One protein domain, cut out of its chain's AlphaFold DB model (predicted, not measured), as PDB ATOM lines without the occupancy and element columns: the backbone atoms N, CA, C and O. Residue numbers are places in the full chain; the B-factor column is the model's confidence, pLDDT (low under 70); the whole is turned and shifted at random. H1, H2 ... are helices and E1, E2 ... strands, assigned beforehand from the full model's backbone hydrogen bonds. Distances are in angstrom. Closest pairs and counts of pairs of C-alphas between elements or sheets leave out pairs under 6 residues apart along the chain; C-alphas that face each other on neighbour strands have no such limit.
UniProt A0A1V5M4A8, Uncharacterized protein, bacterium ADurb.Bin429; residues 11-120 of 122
ATOM      1  N   LEU A  11      74.267   8.877  88.856       80.31
ATOM      2  CA  LEU A  11      74.778   9.637  89.982       80.31
ATOM      3  C   LEU A  11      74.704   8.767  91.240       80.31
ATOM      4  O   LEU A  11      73.610   8.386  91.649       80.31
ATOM      5  N   TYR A  12      75.849   8.445  91.832       85.00
ATOM      6  CA  TYR A  12      75.962   7.760  93.117       85.00
ATOM      7  C   TYR A  12      75.932   8.770  94.268       85.00
ATOM      8  O   TYR A  12      76.587   9.806  94.186       85.00
ATOM      9  N   VAL A  13      75.201   8.476  95.340       83.88
ATOM     10  CA  VAL A  13      75.109   9.323  96.541       83.88
ATOM     11  C   VAL A  13      76.109   8.836  97.595       83.88
ATOM     12  O   VAL A  13      75.983   7.719  98.108       83.88
ATOM     13  N   GLU A  14      77.088   9.676  97.940       86.00
ATOM     14  CA  GLU A  14      78.029   9.435  99.041       86.00
ATOM     15  C   GLU A  14      77.374   9.851 100.369       86.00
ATOM     16  O   GLU A  14      76.790  10.930 100.482       86.00
ATOM     17  N   THR A  15      77.431   8.981 101.379       84.38
ATOM     18  CA  THR A  15      76.706   9.142 102.651       84.38
ATOM     19  C   THR A  15      77.593   8.801 103.842       84.38
ATOM     20  O   THR A  15      78.365   7.845 103.766       84.38
ATOM     21  N   ALA A  16      77.375   9.462 104.981       80.12
ATOM     22  CA  ALA A  16      78.160   9.283 106.206       80.12
ATOM     23  C   ALA A  16      78.217   7.826 106.716       80.12
ATOM     24  O   ALA A  16      79.188   7.419 107.360       80.12
ATOM     25  N   ARG A  17      77.189   7.001 106.446       69.06
ATOM     26  CA  ARG A  17      77.235   5.557 106.728       69.06
ATOM     27  C   ARG A  17      77.513   4.763 105.458       69.06
ATOM     28  O   ARG A  17      76.723   4.757 104.514       69.06
ATOM     29  N   LYS A  18      78.600   3.993 105.500       60.38
ATOM     30  CA  LYS A  18      79.001   3.090 104.413       60.38
ATOM     31  C   LYS A  18      78.194   1.787 104.375       60.38
ATOM     32  O   LYS A  18      78.026   1.213 103.308       60.38
ATOM     33  N   ILE A  19      77.661   1.323 105.514       57.00
ATOM     34  CA  ILE A  19      76.948   0.037 105.618       57.00
ATOM     35  C   ILE A  19      75.736   0.166 106.559       57.00
ATOM     36  O   ILE A  19      75.917   0.435 107.749       57.00
ATOM     37  N   PRO A  20      74.499  -0.063 106.089       49.59
ATOM     38  CA  PRO A  20      73.376  -0.332 106.974       49.59
ATOM     39  C   PRO A  20      73.506  -1.755 107.534       49.59
ATOM     40  O   PRO A  20      73.783  -2.707 106.808       49.59
ATOM     41  N   SER A  21      73.269  -1.916 108.835       42.72
ATOM     42  CA  SER A  21      73.437  -3.158 109.614       42.72
ATOM     43  C   SER A  21      72.574  -4.355 109.166       42.72
ATOM     44  O   SER A  21      72.678  -5.435 109.742       42.72
ATOM     45  N   SER A  22      71.753  -4.203 108.123       42.97
ATOM     46  CA  SER A  22      70.944  -5.259 107.511       42.97
ATOM     47  C   SER A  22      71.165  -5.273 105.994       42.97
ATOM     48  O   SER A  22      70.509  -4.566 105.229       42.97
ATOM     49  N   ILE A  23      72.127  -6.093 105.571       48.62
ATOM     50  CA  ILE A  23      72.654  -6.194 104.198       48.62
ATOM     51  C   ILE A  23      71.565  -6.553 103.165       48.62
ATOM     52  O   ILE A  23      71.659  -6.158 102.008       48.62
ATOM     53  N   VAL A  24      70.505  -7.265 103.565       41.03
ATOM     54  CA  VAL A  24      69.516  -7.827 102.625       41.03
ATOM     55  C   VAL A  24      68.430  -6.817 102.231       41.03
ATOM     56  O   VAL A  24      68.096  -6.702 101.055       41.03
ATOM     57  N   ILE A  25      67.899  -6.044 103.183       38.91
ATOM     58  CA  ILE A  25      66.824  -5.068 102.909       38.91
ATOM     59  C   ILE A  25      67.394  -3.823 102.215       38.91
ATOM     60  O   ILE A  25      66.794  -3.289 101.280       38.91
ATOM     61  N   ALA A  26      68.595  -3.402 102.615       43.50
ATOM     62  CA  ALA A  26      69.288  -2.272 102.012       43.50
ATOM     63  C   ALA A  26      69.756  -2.534 100.574       43.50
ATOM     64  O   ALA A  26      69.773  -1.607  99.769       43.50
ATOM     65  N   ALA A  27      70.089  -3.778 100.218       44.25
ATOM     66  CA  ALA A  27      70.444  -4.120  98.842       44.25
ATOM     67  C   ALA A  27      69.242  -4.013  97.886       44.25
ATOM     68  O   ALA A  27      69.411  -3.603  96.745       44.25
ATOM     69  N   VAL A  28      68.021  -4.317  98.340       43.50
ATOM     70  CA  VAL A  28      66.826  -4.268  97.476       43.50
ATOM     71  C   VAL A  28      66.196  -2.870  97.435       43.50
ATOM     72  O   VAL A  28      65.796  -2.414  96.366       43.50
ATOM     73  N   MET A  29      66.126  -2.160  98.569       43.16
ATOM     74  CA  MET A  29      65.518  -0.819  98.631       43.16
ATOM     75  C   MET A  29      66.524   0.335  98.508       43.16
ATOM     76  O   MET A  29      66.212   1.356  97.898       43.16
ATOM     77  N   GLY A  30      67.745   0.179  99.025       46.97
ATOM     78  CA  GLY A  30      68.754   1.244  99.083       46.97
ATOM     79  C   GLY A  30      69.478   1.516  97.763       46.97
ATOM     80  O   GLY A  30      69.902   2.642  97.518       46.97
ATOM     81  N   GLN A  31      69.548   0.532  96.858       51.00
ATOM     82  CA  GLN A  31      70.123   0.702  95.512       51.00
ATOM     83  C   GLN A  31      69.391   1.772  94.683       51.00
ATOM     84  O   GLN A  31      70.015   2.449  93.873       51.00
ATOM     85  N   ARG A  32      68.080   1.956  94.907       51.38
ATOM     86  CA  ARG A  32      67.281   3.014  94.264       51.38
ATOM     87  C   ARG A  32      67.439   4.384  94.925       51.38
ATOM     88  O   ARG A  32      67.135   5.384  94.295       51.38
ATOM     89  N   GLN A  33      67.891   4.427  96.177       57.25
ATOM     90  CA  GLN A  33      68.062   5.670  96.939       57.25
ATOM     91  C   GLN A  33      69.471   6.252  96.804       57.25
ATOM     92  O   GLN A  33      69.651   7.454  96.951       57.25
ATOM     93  N   LYS A  34      70.466   5.410  96.500       64.88
ATOM     94  CA  LYS A  34      71.841   5.848  96.234       64.88
ATOM     95  C   LYS A  34      72.138   6.138  94.767       64.88
ATOM     96  O   LYS A  34      73.251   6.561  94.481       64.88
ATOM     97  N   ARG A  35      71.211   5.878  93.840       67.00
ATOM     98  CA  ARG A  35      71.447   6.056  92.403       67.00
ATOM     99  C   ARG A  35      70.347   6.869  91.744       67.00
ATOM    100  O   ARG A  35      69.189   6.462  91.750       67.00
ATOM    101  N   VAL A  36      70.741   7.962  91.100       66.94
ATOM    102  CA  VAL A  36      69.874   8.739  90.210       66.94
ATOM    103  C   VAL A  36      70.307   8.461  88.774       66.94
ATOM    104  O   VAL A  36      71.448   8.733  88.401       66.94
ATOM    105  N   ILE A  37      69.420   7.862  87.977       67.06
ATOM    106  CA  ILE A  37      69.695   7.569  86.564       67.06
ATOM    107  C   ILE A  37      69.646   8.879  85.777       67.06
ATOM    108  O   ILE A  37      68.693   9.648  85.903       67.06
ATOM    109  N   LEU A  38      70.658   9.117  84.945       65.44
ATOM    110  CA  LEU A  38      70.763  10.320  84.128       65.44
ATOM    111  C   LEU A  38      70.369   9.984  82.691       65.44
ATOM    112  O   LEU A  38      71.210   9.612  81.880       65.44
ATOM    113  N   THR A  39      69.083  10.091  82.363       61.34
ATOM    114  CA  THR A  39      68.604   9.780  81.007       61.34
ATOM    115  C   THR A  39      68.900  10.897  80.004       61.34
ATOM    116  O   THR A  39      69.259  10.604  78.870       61.34
ATOM    117  N   GLU A  40      68.809  12.167  80.409       66.50
ATOM    118  CA  GLU A  40      68.961  13.312  79.490       66.50
ATOM    119  C   GLU A  40      70.261  14.099  79.715       66.50
ATOM    120  O   GLU A  40      70.956  14.449  78.762       66.50
ATOM    121  N   ALA A  41      70.659  14.315  80.975       66.06
ATOM    122  CA  ALA A  41      71.885  15.050  81.310       66.06
ATOM    123  C   ALA A  41      73.167  14.330  80.844       66.06
ATOM    124  O   ALA A  41      74.185  14.968  80.571       66.06
ATOM    125  N   ALA A  42      73.121  13.001  80.708       68.81
ATOM    126  CA  ALA A  42      74.248  12.197  80.241       68.81
ATOM    127  C   ALA A  42      74.614  12.449  78.763       68.81
ATOM    128  O   ALA A  42      75.757  12.222  78.373       68.81
ATOM    129  N   ALA A  43      73.667  12.928  77.951       73.88
ATOM    130  CA  ALA A  43      73.864  13.166  76.521       73.88
ATOM    131  C   ALA A  43      74.420  14.566  76.200       73.88
ATOM    132  O   ALA A  43      74.766  14.847  75.051       73.88
ATOM    133  N   LEU A  44      74.493  15.457  77.194       79.25
ATOM    134  CA  LEU A  44      75.014  16.806  77.007       79.25
ATOM    135  C   LEU A  44      76.547  16.794  76.899       79.25
ATOM    136  O   LEU A  44      77.210  16.024  77.595       79.25
ATOM    137  N   PRO A  45      77.143  17.679  76.081       84.94
ATOM    138  CA  PRO A  45      78.578  17.894  76.114       84.94
ATOM    139  C   PRO A  45      78.988  18.571  77.425       84.94
ATOM    140  O   PRO A  45      78.254  19.373  78.015       84.94
ATOM    141  N   TRP A  46      80.213  18.303  77.858       80.44
ATOM    142  CA  TRP A  46      80.862  19.112  78.882       80.44
ATOM    143  C   TRP A  46      81.089  20.542  78.344       80.44
ATOM    144  O   TRP A  46      81.505  20.659  77.189       80.44
ATOM    145  N   PRO A  47      80.839  21.640  79.092       88.25
ATOM    146  CA  PRO A  47      80.502  21.753  80.519       88.25
ATOM    147  C   PRO A  47      78.997  21.770  80.849       88.25
ATOM    148  O   PRO A  47      78.640  21.711  82.023       88.25
ATOM    149  N   ALA A  48      78.107  21.817  79.851       85.75
ATOM    150  CA  ALA A  48      76.655  21.878  80.069       85.75
ATOM    151  C   ALA A  48      76.124  20.666  80.857       85.75
ATOM    152  O   ALA A  48      75.220  20.790  81.681       85.75
ATOM    153  N   GLN A  49      76.736  19.495  80.658       85.50
ATOM    154  CA  GLN A  49      76.485  18.305  81.467       85.50
ATOM    155  C   GLN A  49      76.766  18.525  82.962       85.50
ATOM    156  O   GLN A  49      75.966  18.108  83.796       85.50
ATOM    157  N   ALA A  50      77.874  19.187  83.307       86.75
ATOM    158  CA  ALA A  50      78.253  19.456  84.694       86.75
ATOM    159  C   ALA A  50      77.219  20.346  85.390       86.75
ATOM    160  O   ALA A  50      76.824  20.077  86.521       86.75
ATOM    161  N   GLU A  51      76.750  21.383  84.693       88.69
ATOM    162  CA  GLU A  51      75.726  22.293  85.207       88.69
ATOM    163  C   GLU A  51      74.385  21.585  85.416       88.69
ATOM    164  O   GLU A  51      73.763  21.746  86.469       88.69
ATOM    165  N   ALA A  52      73.965  20.763  84.448       85.38
ATOM    166  CA  ALA A  52      72.743  19.971  84.551       85.38
ATOM    167  C   ALA A  52      72.806  18.982  85.726       85.38
ATOM    168  O   ALA A  52      71.865  18.892  86.515       85.38
ATOM    169  N   VAL A  53      73.936  18.287  85.896       86.75
ATOM    170  CA  VAL A  53      74.168  17.382  87.031       86.75
ATOM    171  C   VAL A  53      74.178  18.147  88.354       86.75
ATOM    172  O   VAL A  53      73.526  17.722  89.305       86.75
ATOM    173  N   GLY A  54      74.827  19.310  88.417       88.12
ATOM    174  CA  GLY A  54      74.812  20.165  89.602       88.12
ATOM    175  C   GLY A  54      73.402  20.629  89.986       88.12
ATOM    176  O   GLY A  54      73.057  20.665  91.166       88.12
ATOM    177  N   ALA A  55      72.551  20.944  89.003       86.69
ATOM    178  CA  ALA A  55      71.150  21.283  89.251       86.69
ATOM    179  C   ALA A  55      70.353  20.093  89.808       86.69
ATOM    180  O   ALA A  55      69.606  20.269  90.772       86.69
ATOM    181  N   LEU A  56      70.557  18.892  89.259       84.56
ATOM    182  CA  LEU A  56      69.936  17.660  89.757       84.56
ATOM    183  C   LEU A  56      70.373  17.335  91.188       84.56
ATOM    184  O   LEU A  56      69.536  16.981  92.014       84.56
ATOM    185  N   ILE A  57      71.658  17.510  91.501       87.88
ATOM    186  CA  ILE A  57      72.197  17.331  92.853       87.88
ATOM    187  C   ILE A  57      71.499  18.256  93.846       87.88
ATOM    188  O   ILE A  57      71.040  17.795  94.890       87.88
ATOM    189  N   ARG A  58      71.389  19.550  93.522       88.62
ATOM    190  CA  ARG A  58      70.730  20.522  94.404       88.62
ATOM    191  C   ARG A  58      69.260  20.188  94.621       88.62
ATOM    192  O   ARG A  58      68.791  20.279  95.751       88.62
ATOM    193  N   ALA A  59      68.552  19.799  93.559       82.25
ATOM    194  CA  ALA A  59      67.158  19.380  93.651       82.25
ATOM    195  C   ALA A  59      67.016  18.150  94.558       82.25
ATOM    196  O   ALA A  59      66.287  18.203  95.545       82.25
ATOM    197  N   HIS A  60      67.798  17.098  94.302       84.94
ATOM    198  CA  HIS A  60      67.784  15.876  95.102       84.94
ATOM    199  C   HIS A  60      68.138  16.139  96.571       84.94
ATOM    200  O   HIS A  60      67.422  15.698  97.464       84.94
ATOM    201  N   TYR A  61      69.209  16.888  96.849       84.81
ATOM    202  CA  TYR A  61      69.618  17.207  98.220       84.81
ATOM    203  C   TYR A  61      68.536  17.996  98.973       84.81
ATOM    204  O   TYR A  61      68.296  17.745 100.153       84.81
ATOM    205  N   ALA A  62      67.858  18.933  98.300       84.88
ATOM    206  CA  ALA A  62      66.756  19.689  98.887       84.88
ATOM    207  C   ALA A  62      65.519  18.812  99.148       84.88
ATOM    208  O   ALA A  62      64.909  18.924 100.209       84.88
ATOM    209  N   GLU A  63      65.172  17.921  98.216       83.06
ATOM    210  CA  GLU A  63      64.045  16.987  98.342       83.06
ATOM    211  C   GLU A  63      64.238  15.982  99.480       83.06
ATOM    212  O   GLU A  63      63.286  15.659 100.192       83.06
ATOM    213  N   THR A  64      65.467  15.509  99.685       80.88
ATOM    214  CA  THR A  64      65.796  14.555 100.753       80.88
ATOM    215  C   THR A  64      66.117  15.224 102.089       80.88
ATOM    216  O   THR A  64      66.316  14.536 103.088       80.88
ATOM    217  N   GLY A  65      66.193  16.558 102.133       85.44
ATOM    218  CA  GLY A  65      66.654  17.290 103.315       85.44
ATOM    219  C   GLY A  65      68.106  16.976 103.693       85.44
ATOM    220  O   GLY A  65      68.481  17.123 104.855       85.44
ATOM    221  N   GLY A  66      68.912  16.517 102.731       84.62
ATOM    222  CA  GLY A  66      70.302  16.125 102.940       84.62
ATOM    223  C   GLY A  66      70.503  14.785 103.648       84.62
ATOM    224  O   GLY A  66      71.621  14.506 104.074       84.62
ATOM    225  N   ASP A  67      69.471  13.945 103.767       83.31
ATOM    226  CA  ASP A  67      69.567  12.616 104.378       83.31
ATOM    227  C   ASP A  67      69.134  11.521 103.398       83.31
ATOM    228  O   ASP A  67      68.076  11.576 102.774       83.31
ATOM    229  N   CYS A  68      69.960  10.492 103.251       77.94
ATOM    230  CA  CYS A  68      69.591   9.291 102.527       77.94
ATOM    231  C   CYS A  68      69.002   8.294 103.526       77.94
ATOM    232  O   CYS A  68      69.718   7.752 104.376       77.94
ATOM    233  N   PHE A  69      67.701   8.026 103.404       68.38
ATOM    234  CA  PHE A  69      66.990   7.080 104.261       68.38
ATOM    235  C   PHE A  69      67.775   5.757 104.380       68.38
ATOM    236  O   PHE A  69      68.108   5.140 103.376       68.38
ATOM    237  N   LEU A  70      68.078   5.328 105.615       69.56
ATOM    238  CA  LEU A  70      68.923   4.169 105.994       69.56
ATOM    239  C   LEU A  70      70.452   4.359 105.933       69.56
ATOM    240  O   LEU A  70      71.165   3.586 106.579       69.56
ATOM    241  N   PHE A  71      70.965   5.369 105.230       73.25
ATOM    242  CA  PHE A  71      72.404   5.603 105.039       73.25
ATOM    243  C   PHE A  71      72.913   6.909 105.676       73.25
ATOM    244  O   PHE A  71      74.123   7.108 105.797       73.25
ATOM    245  N   GLY A  72      72.005   7.739 106.189       78.69
ATOM    246  CA  GLY A  72      72.315   8.959 106.928       78.69
ATOM    247  C   GLY A  72      72.628  10.144 106.017       78.69
ATOM    248  O   GLY A  72      72.288  10.136 104.833       78.69
ATOM    249  N   ALA A  73      73.300  11.147 106.585       86.50
ATOM    250  CA  ALA A  73      73.593  12.402 105.905       86.50
ATOM    251  C   ALA A  73      74.337  12.184 104.579       86.50
ATOM    252  O   ALA A  73      75.290  11.403 104.510       86.50
ATOM    253  N   ILE A  74      73.891  12.888 103.544       88.06
ATOM    254  CA  ILE A  74      74.533  12.938 102.235       88.06
ATOM    255  C   ILE A  74      75.755  13.851 102.340       88.06
ATOM    256  O   ILE A  74      75.638  15.010 102.733       88.06
ATOM    257  N   GLU A  75      76.921  13.336 101.967       89.81
ATOM    258  CA  GLU A  75      78.199  14.055 102.029       89.81
ATOM    259  C   GLU A  75      78.666  14.524 100.645       89.81
ATOM    260  O   GLU A  75      79.433  15.479 100.538       89.81
ATOM    261  N   GLY A  76      78.168  13.896  99.581       89.06
ATOM    262  CA  GLY A  76      78.551  14.225  98.216       89.06
ATOM    263  C   GLY A  76      77.886  13.326  97.187       89.06
ATOM    264  O   GLY A  76      77.015  12.510  97.499       89.06
ATOM    265  N   TYR A  77      78.302  13.501  95.941       88.88
ATOM    266  CA  TYR A  77      77.773  12.765  94.807       88.88
ATOM    267  C   TYR A  77      78.883  12.404  93.830       88.88
ATOM    268  O   TYR A  77      79.815  13.175  93.619       88.88
ATOM    269  N   VAL A  78      78.752  11.259  93.168       89.25
ATOM    270  CA  VAL A  78      79.686  10.814  92.136       89.25
ATOM    271  C   VAL A  78      78.931  10.534  90.847       89.25
ATOM    272  O   VAL A  78      78.118   9.619  90.767       89.25
ATOM    273  N   LEU A  79      79.204  11.326  89.817       87.19
ATOM    274  CA  LEU A  79      78.739  11.093  88.459       87.19
ATOM    275  C   LEU A  79      79.611  10.017  87.820       87.19
ATOM    276  O   LEU A  79      80.795  10.258  87.606       87.19
ATOM    277  N   ARG A  80      79.035   8.872  87.460       84.06
ATOM    278  CA  ARG A  80      79.733   7.823  86.711       84.06
ATOM    279  C   ARG A  80      79.225   7.789  85.277       84.06
ATOM    280  O   ARG A  80      78.059   7.482  85.040       84.06
ATOM    281  N   LEU A  81      80.097   8.138  84.333       78.75
ATOM    282  CA  LEU A  81      79.779   8.204  82.899       78.75
ATOM    283  C   LEU A  81      80.148   6.912  82.170       78.75
ATOM    284  O   LEU A  81      79.446   6.508  81.247       78.75
ATOM    285  N   THR A  82      81.226   6.260  82.602       77.38
ATOM    286  CA  THR A  82      81.651   4.940  82.119       77.38
ATOM    287  C   THR A  82      82.142   4.097  83.303       77.38
ATOM    288  O   THR A  82      82.293   4.625  84.412       77.38
ATOM    289  N   PRO A  83      82.420   2.794  83.113       73.94
ATOM    290  CA  PRO A  83      83.054   1.984  84.148       73.94
ATOM    291  C   PRO A  83      84.369   2.582  84.668       73.94
ATOM    292  O   PRO A  83      84.629   2.475  85.861       73.94
ATOM    293  N   GLU A  84      85.155   3.262  83.834       77.56
ATOM    294  CA  GLU A  84      86.456   3.841  84.207       77.56
ATOM    295  C   GLU A  84      86.435   5.359  84.445       77.56
ATOM    296  O   GLU A  84      87.469   5.929  84.784       77.56
ATOM    297  N   LEU A  85      85.297   6.033  84.244       81.38
ATOM    298  CA  LEU A  85      85.216   7.493  84.290       81.38
ATOM    299  C   LEU A  85      84.160   7.976  85.279       81.38
ATOM    300  O   LEU A  85      82.953   7.813  85.055       81.38
ATOM    301  N   ALA A  86      84.626   8.650  86.331       86.81
ATOM    302  CA  ALA A  86      83.768   9.288  87.316       86.81
ATOM    303  C   ALA A  86      84.202  10.722  87.675       86.81
ATOM    304  O   ALA A  86      85.356  11.105  87.500       86.81
ATOM    305  N   TYR A  87      83.268  11.517  88.195       89.81
ATOM    306  CA  TYR A  87      83.483  12.886  88.671       89.81
ATOM    307  C   TYR A  87      82.767  13.078  90.003       89.81
ATOM    308  O   TYR A  87      81.610  12.684  90.136       89.81
ATOM    309  N   ARG A  88      83.427  13.698  90.980       91.56
ATOM    310  CA  ARG A  88      82.858  13.965  92.303       91.56
ATOM    311  C   ARG A  88      82.334  15.391  92.393       91.56
ATOM    312  O   ARG A  88      82.992  16.346  91.982       91.56
ATOM    313  N   PHE A  89      81.160  15.516  92.988       92.12
ATOM    314  CA  PHE A  89      80.454  16.758  93.236       92.12
ATOM    315  C   PHE A  89      80.120  16.896  94.723       92.12
ATOM    316  O   PHE A  89      79.859  15.910  95.414       92.12
ATOM    317  N   GLY A  90      80.084  18.139  95.196       92.62
ATOM    318  CA  GLY A  90      79.586  18.488  96.522       92.62
ATOM    319  C   GLY A  90      78.062  18.465  96.605       92.62
ATOM    320  O   GLY A  90      77.360  18.344  95.600       92.62
ATOM    321  N   THR A  91      77.533  18.631  97.817       92.12
ATOM    322  CA  THR A  91      76.084  18.727  98.075       92.12
ATOM    323  C   THR A  91      75.441  20.001  97.518       92.12
ATOM    324  O   THR A  91      74.234  20.047  97.297       92.12
ATOM    325  N   ASP A  92      76.250  21.016  97.222       92.75
ATOM    326  CA  ASP A  92      75.877  22.243  96.510       92.75
ATOM    327  C   ASP A  92      75.797  22.062  94.979       92.75
ATOM    328  O   ASP A  92      75.383  22.968  94.244       92.75
ATOM    329  N   GLY A  93      76.172  20.880  94.481       88.31
ATOM    330  CA  GLY A  93      76.253  20.574  93.059       88.31
ATOM    331  C   GLY A  93      77.472  21.185  92.370       88.31
ATOM    332  O   GLY A  93      77.494  21.235  91.141       88.31
ATOM    333  N   ALA A  94      78.471  21.663  93.120       93.06
ATOM    334  CA  ALA A  94      79.742  22.095  92.557       93.06
ATOM    335  C   ALA A  94      80.638  20.884  92.275       93.06
ATOM    336  O   ALA A  94      80.740  19.966  93.091       93.06
ATOM    337  N   LEU A  95      81.309  20.882  91.122       91.94
ATOM    338  CA  LEU A  95      82.331  19.885  90.818       91.94
ATOM    339  C   LEU A  95      83.520  20.074  91.766       91.94
ATOM    340  O   LEU A  95      84.078  21.168  91.844       91.94
ATOM    341  N   GLN A  96      83.919  19.007  92.448       90.88
ATOM    342  CA  GLN A  96      85.042  19.018  93.384       90.88
ATOM    343  C   GLN A  96      86.263  18.292  92.819       90.88
ATOM    344  O   GLN A  96      87.387  18.739  93.027       90.88
ATOM    345  N   GLU A  97      86.053  17.187  92.100       87.06
ATOM    346  CA  GLU A  97      87.146  16.320  91.658       87.06
ATOM    347  C   GLU A  97      86.796  15.551  90.375       87.06
ATOM    348  O   GLU A  97      85.643  15.191  90.139       87.06
ATOM    349  N   GLY A  98      87.806  15.261  89.555       82.38
ATOM    350  CA  GLY A  98      87.706  14.365  88.404       82.38
ATOM    351  C   GLY A  98      88.577  14.797  87.216       82.38
ATOM    352  O   GLY A  98      89.052  15.934  87.182       82.38
ATOM    353  N   PRO A  99      88.781  13.916  86.220       83.75
ATOM    354  CA  PRO A  99      88.250  12.554  86.142       83.75
ATOM    355  C   PRO A  99      88.909  11.595  87.150       83.75
ATOM    356  O   PRO A  99      90.125  11.578  87.309       83.75
ATOM    357  N   LEU A 100      88.083  10.798  87.825       79.81
ATOM    358  CA  LEU A 100      88.473   9.720  88.729       79.81
ATOM    359  C   LEU A 100      88.503   8.409  87.944       79.81
ATOM    360  O   LEU A 100      87.489   8.035  87.352       79.81
ATOM    361  N   THR A 101      89.637   7.711  87.965       69.62
ATOM    362  CA  THR A 101      89.818   6.425  87.266       69.62
ATOM    363  C   THR A 101      89.692   5.202  88.176       69.62
ATOM    364  O   THR A 101      89.620   4.084  87.683       69.62
ATOM    365  N   ASP A 102      89.665   5.409  89.495       64.81
ATOM    366  CA  ASP A 102      89.713   4.355  90.523       64.81
ATOM    367  C   ASP A 102      88.561   4.505  91.540       64.81
ATOM    368  O   ASP A 102      88.709   4.381  92.756       64.81
ATOM    369  N   PHE A 103      87.377   4.899  91.058       67.25
ATOM    370  CA  PHE A 103      86.220   5.023  91.941       67.25
ATOM    371  C   PHE A 103      85.599   3.648  92.222       67.25
ATOM    372  O   PHE A 103      84.953   3.034  91.361       67.25
ATOM    373  N   HIS A 104      85.735   3.208  93.470       65.31
ATOM    374  CA  HIS A 104      85.039   2.054  94.020       65.31
ATOM    375  C   HIS A 104      83.812   2.509  94.819       65.31
ATOM    376  O   HIS A 104      83.940   3.247  95.795       65.31
ATOM    377  N   GLU A 105      82.620   2.051  94.419       69.75
ATOM    378  CA  GLU A 105      81.420   2.171  95.258       69.75
ATOM    379  C   GLU A 105      81.659   1.407  96.573       69.75
ATOM    380  O   GLU A 105      82.330   0.372  96.562       69.75
ATOM    381  N   ASP A 106      81.129   1.893  97.702       62.25
ATOM    382  CA  ASP A 106      81.368   1.298  99.025       62.25
ATOM    383  C   ASP A 106      81.096  -0.223  99.034       62.25
ATOM    384  O   ASP A 106      79.954  -0.673  99.114       62.25
ATOM    385  N   GLY A 107      82.170  -1.021  98.968       45.19
ATOM    386  CA  GLY A 107      82.185  -2.472  99.186       45.19
ATOM    387  C   GLY A 107      81.442  -3.339  98.164       45.19
ATOM    388  O   GLY A 107      81.237  -4.522  98.434       45.19
ATOM    389  N   VAL A 108      81.003  -2.792  97.030       43.12
ATOM    390  CA  VAL A 108      80.152  -3.517  96.080       43.12
ATOM    391  C   VAL A 108      80.494  -3.076  94.657       43.12
ATOM    392  O   VAL A 108      79.957  -2.094  94.157       43.12
ATOM    393  N   ALA A 109      81.373  -3.811  93.974       36.66
ATOM    394  CA  ALA A 109      81.513  -3.668  92.528       36.66
ATOM    395  C   ALA A 109      80.229  -4.202  91.874       36.66
ATOM    396  O   ALA A 109      79.981  -5.412  91.863       36.66
ATOM    397  N   ILE A 110      79.373  -3.304  91.384       43.28
ATOM    398  CA  ILE A 110      78.175  -3.692  90.640       43.28
ATOM    399  C   ILE A 110      78.456  -3.565  89.150       43.28
ATOM    400  O   ILE A 110      78.588  -2.457  88.632       43.28
ATOM    401  N   ALA A 111      78.479  -4.697  88.448       38.56
ATOM    402  CA  ALA A 111      78.224  -4.669  87.017       38.56
ATOM    403  C   ALA A 111      76.710  -4.701  86.809       38.56
ATOM    404  O   ALA A 111      75.984  -5.445  87.467       38.56
ATOM    405  N   MET A 112      76.217  -3.902  85.878       38.84
ATOM    406  CA  MET A 112      74.848  -4.056  85.395       38.84
ATOM    407  C   MET A 112      74.801  -5.314  84.518       38.84
ATOM    408  O   MET A 112      75.732  -5.546  83.763       38.84
ATOM    409  N   ILE A 113      73.761  -6.145  84.588       38.44
ATOM    410  CA  ILE A 113      73.473  -7.142  83.540       38.44
ATOM    411  C   ILE A 113      72.018  -6.905  83.128       38.44
ATOM    412  O   ILE A 113      71.089  -7.306  83.826       38.44
ATOM    413  N   GLY A 114      71.817  -6.191  82.015       53.81
ATOM    414  CA  GLY A 114      70.509  -5.617  81.671       53.81
ATOM    415  C   GLY A 114      70.110  -4.483  82.630       53.81
ATOM    416  O   GLY A 114      70.971  -3.730  83.074       53.81
ATOM    417  N   ASP A 115      68.824  -4.384  82.986       42.91
ATOM    418  CA  ASP A 115      68.277  -3.415  83.965       42.91
ATOM    419  C   ASP A 115      68.425  -3.852  85.437       42.91
ATOM    420  O   ASP A 115      67.822  -3.275  86.346       42.91
ATOM    421  N   GLN A 116      69.182  -4.917  85.702       36.12
ATOM    422  CA  GLN A 116      69.359  -5.460  87.045       36.12
ATOM    423  C   GLN A 116      70.797  -5.193  87.523       36.12
ATOM    424  O   GLN A 116      71.748  -5.576  86.833       36.12
ATOM    425  N   PRO A 117      70.984  -4.561  88.697       43.25
ATOM    426  CA  PRO A 117      72.302  -4.448  89.304       43.25
ATOM    427  C   PRO A 117      72.775  -5.830  89.776       43.25
ATOM    428  O   PRO A 117      72.072  -6.504  90.531       43.25
ATOM    429  N   PHE A 118      73.968  -6.249  89.353       39.38
ATOM    430  CA  PHE A 118      74.603  -7.492  89.783       39.38
ATOM    431  C   PHE A 118      75.847  -7.194  90.623       39.38
ATOM    432  O   PHE A 118      76.802  -6.585  90.149       39.38
ATOM    433  N   THR A 119      75.849  -7.622  91.881       39.03
ATOM    434  CA  THR A 119      77.000  -7.483  92.779       39.03
ATOM    435  C   THR A 119      78.006  -8.604  92.548       39.03
ATOM    436  O   THR A 119      77.653  -9.775  92.681       39.03
ATOM    437  N   PHE A 120      79.272  -8.263  92.305       35.06
ATOM    438  CA  PHE A 120      80.371  -9.212  92.472       35.06
ATOM    439  C   PHE A 120      80.849  -9.186  93.926       35.06
ATOM    440  O   PHE A 120      81.146  -8.128  94.478       35.06
TER     441      PHE A 120
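AT A GLANCE: This is residues 11 to 120 of the 122 residues of an uncharacterized protein of bacterium ADurb.Bin429 (UniProt A0A1V5M4A8). A strongly twisted sheet of five strands has the long helix H2 running along one face, while the short helix H1 and a separate two-strand hairpin, E6 and E7, lie out at the opposite end of the model from H2. The 110 printed residues hold two named helices and seven named strands, in the order E1 H1 E2 H2 E3 E4 E5 E6 E7. The large sheet runs E2 E1 E3 E4 E5, antiparallel throughout, and the class is mixed, helices and strands. The whole is compact and rounded, with a radius of gyration of the C-alphas of 13.6 A and spans of 39 by 32 by 23 A.

IN THESE COORDINATES: In the large sheet, E3 is residues 72 to 82, 26.8 A long, and bends by 65 degrees at residue 75. E1 is residues 11 to 15, from C-alpha 11 at (74.778, 9.637, 89.982), and E2 is residues 35 to 37. E4 is residues 85 to 89, 13.7 A, and E5 is residues 95 to 100, 12.1 A. H2 is residues 48 to 63, 22.7 A, from C-alpha 48 at (76.655, 21.878, 80.069). H1 is residues 23 to 32, 14.6 A. E6 is residues 109 to 113, and E7 is residues 116 to 120, ending at C-alpha 120 at (80.371, -9.212, 92.472).

HOW THE PARTS SIT: E3, E4 and E5 form a meander, each strand the antiparallel neighbour of the one before, through the hairpins E3 and E4, and E4 and E5. N 79 and O 87 are 2.8 A apart, and N 88 and O 97 are 2.8 A apart. On the other side of E3 is E1, with N 12 and O 78 at 2.8 A; next comes the edge strand E2, with N 36 and O 11 at 3.0 A. H2 is on the sheet in two layers, helix over sheet, at a height over the sheet of 9.3 A, along the strands at 26 degrees to E3 on the local plane. Its closest C-alphas to E3 are those of Ile 57 and Tyr 77, 7.5 A. E2, H2 and E3 make a split strand-helix-strand unit, two strands running the same way with E1 between them, and its crossover is right-handed. H1 is not on the sheet and is apart from H2. In the hairpin E6 and E7, N 111 and O 118 are 3.0 A apart; H1 and E7 are only just apart, at 8.4 A. Every O i to N i+4 pair is within hydrogen-bond range in H2; in H1 3 of 6 are, with 1 of 7 O i to N i+3 pairs.

THE WHOLE: The C-alphas farthest apart are those of Ser 21 and Pro 45, 39.9 A. The printed part has no cut, and no link is long. Mean pLDDT of the printed part is 71.0; residues 17 to 42, 69 to 70 and 101 to 120 are under 70.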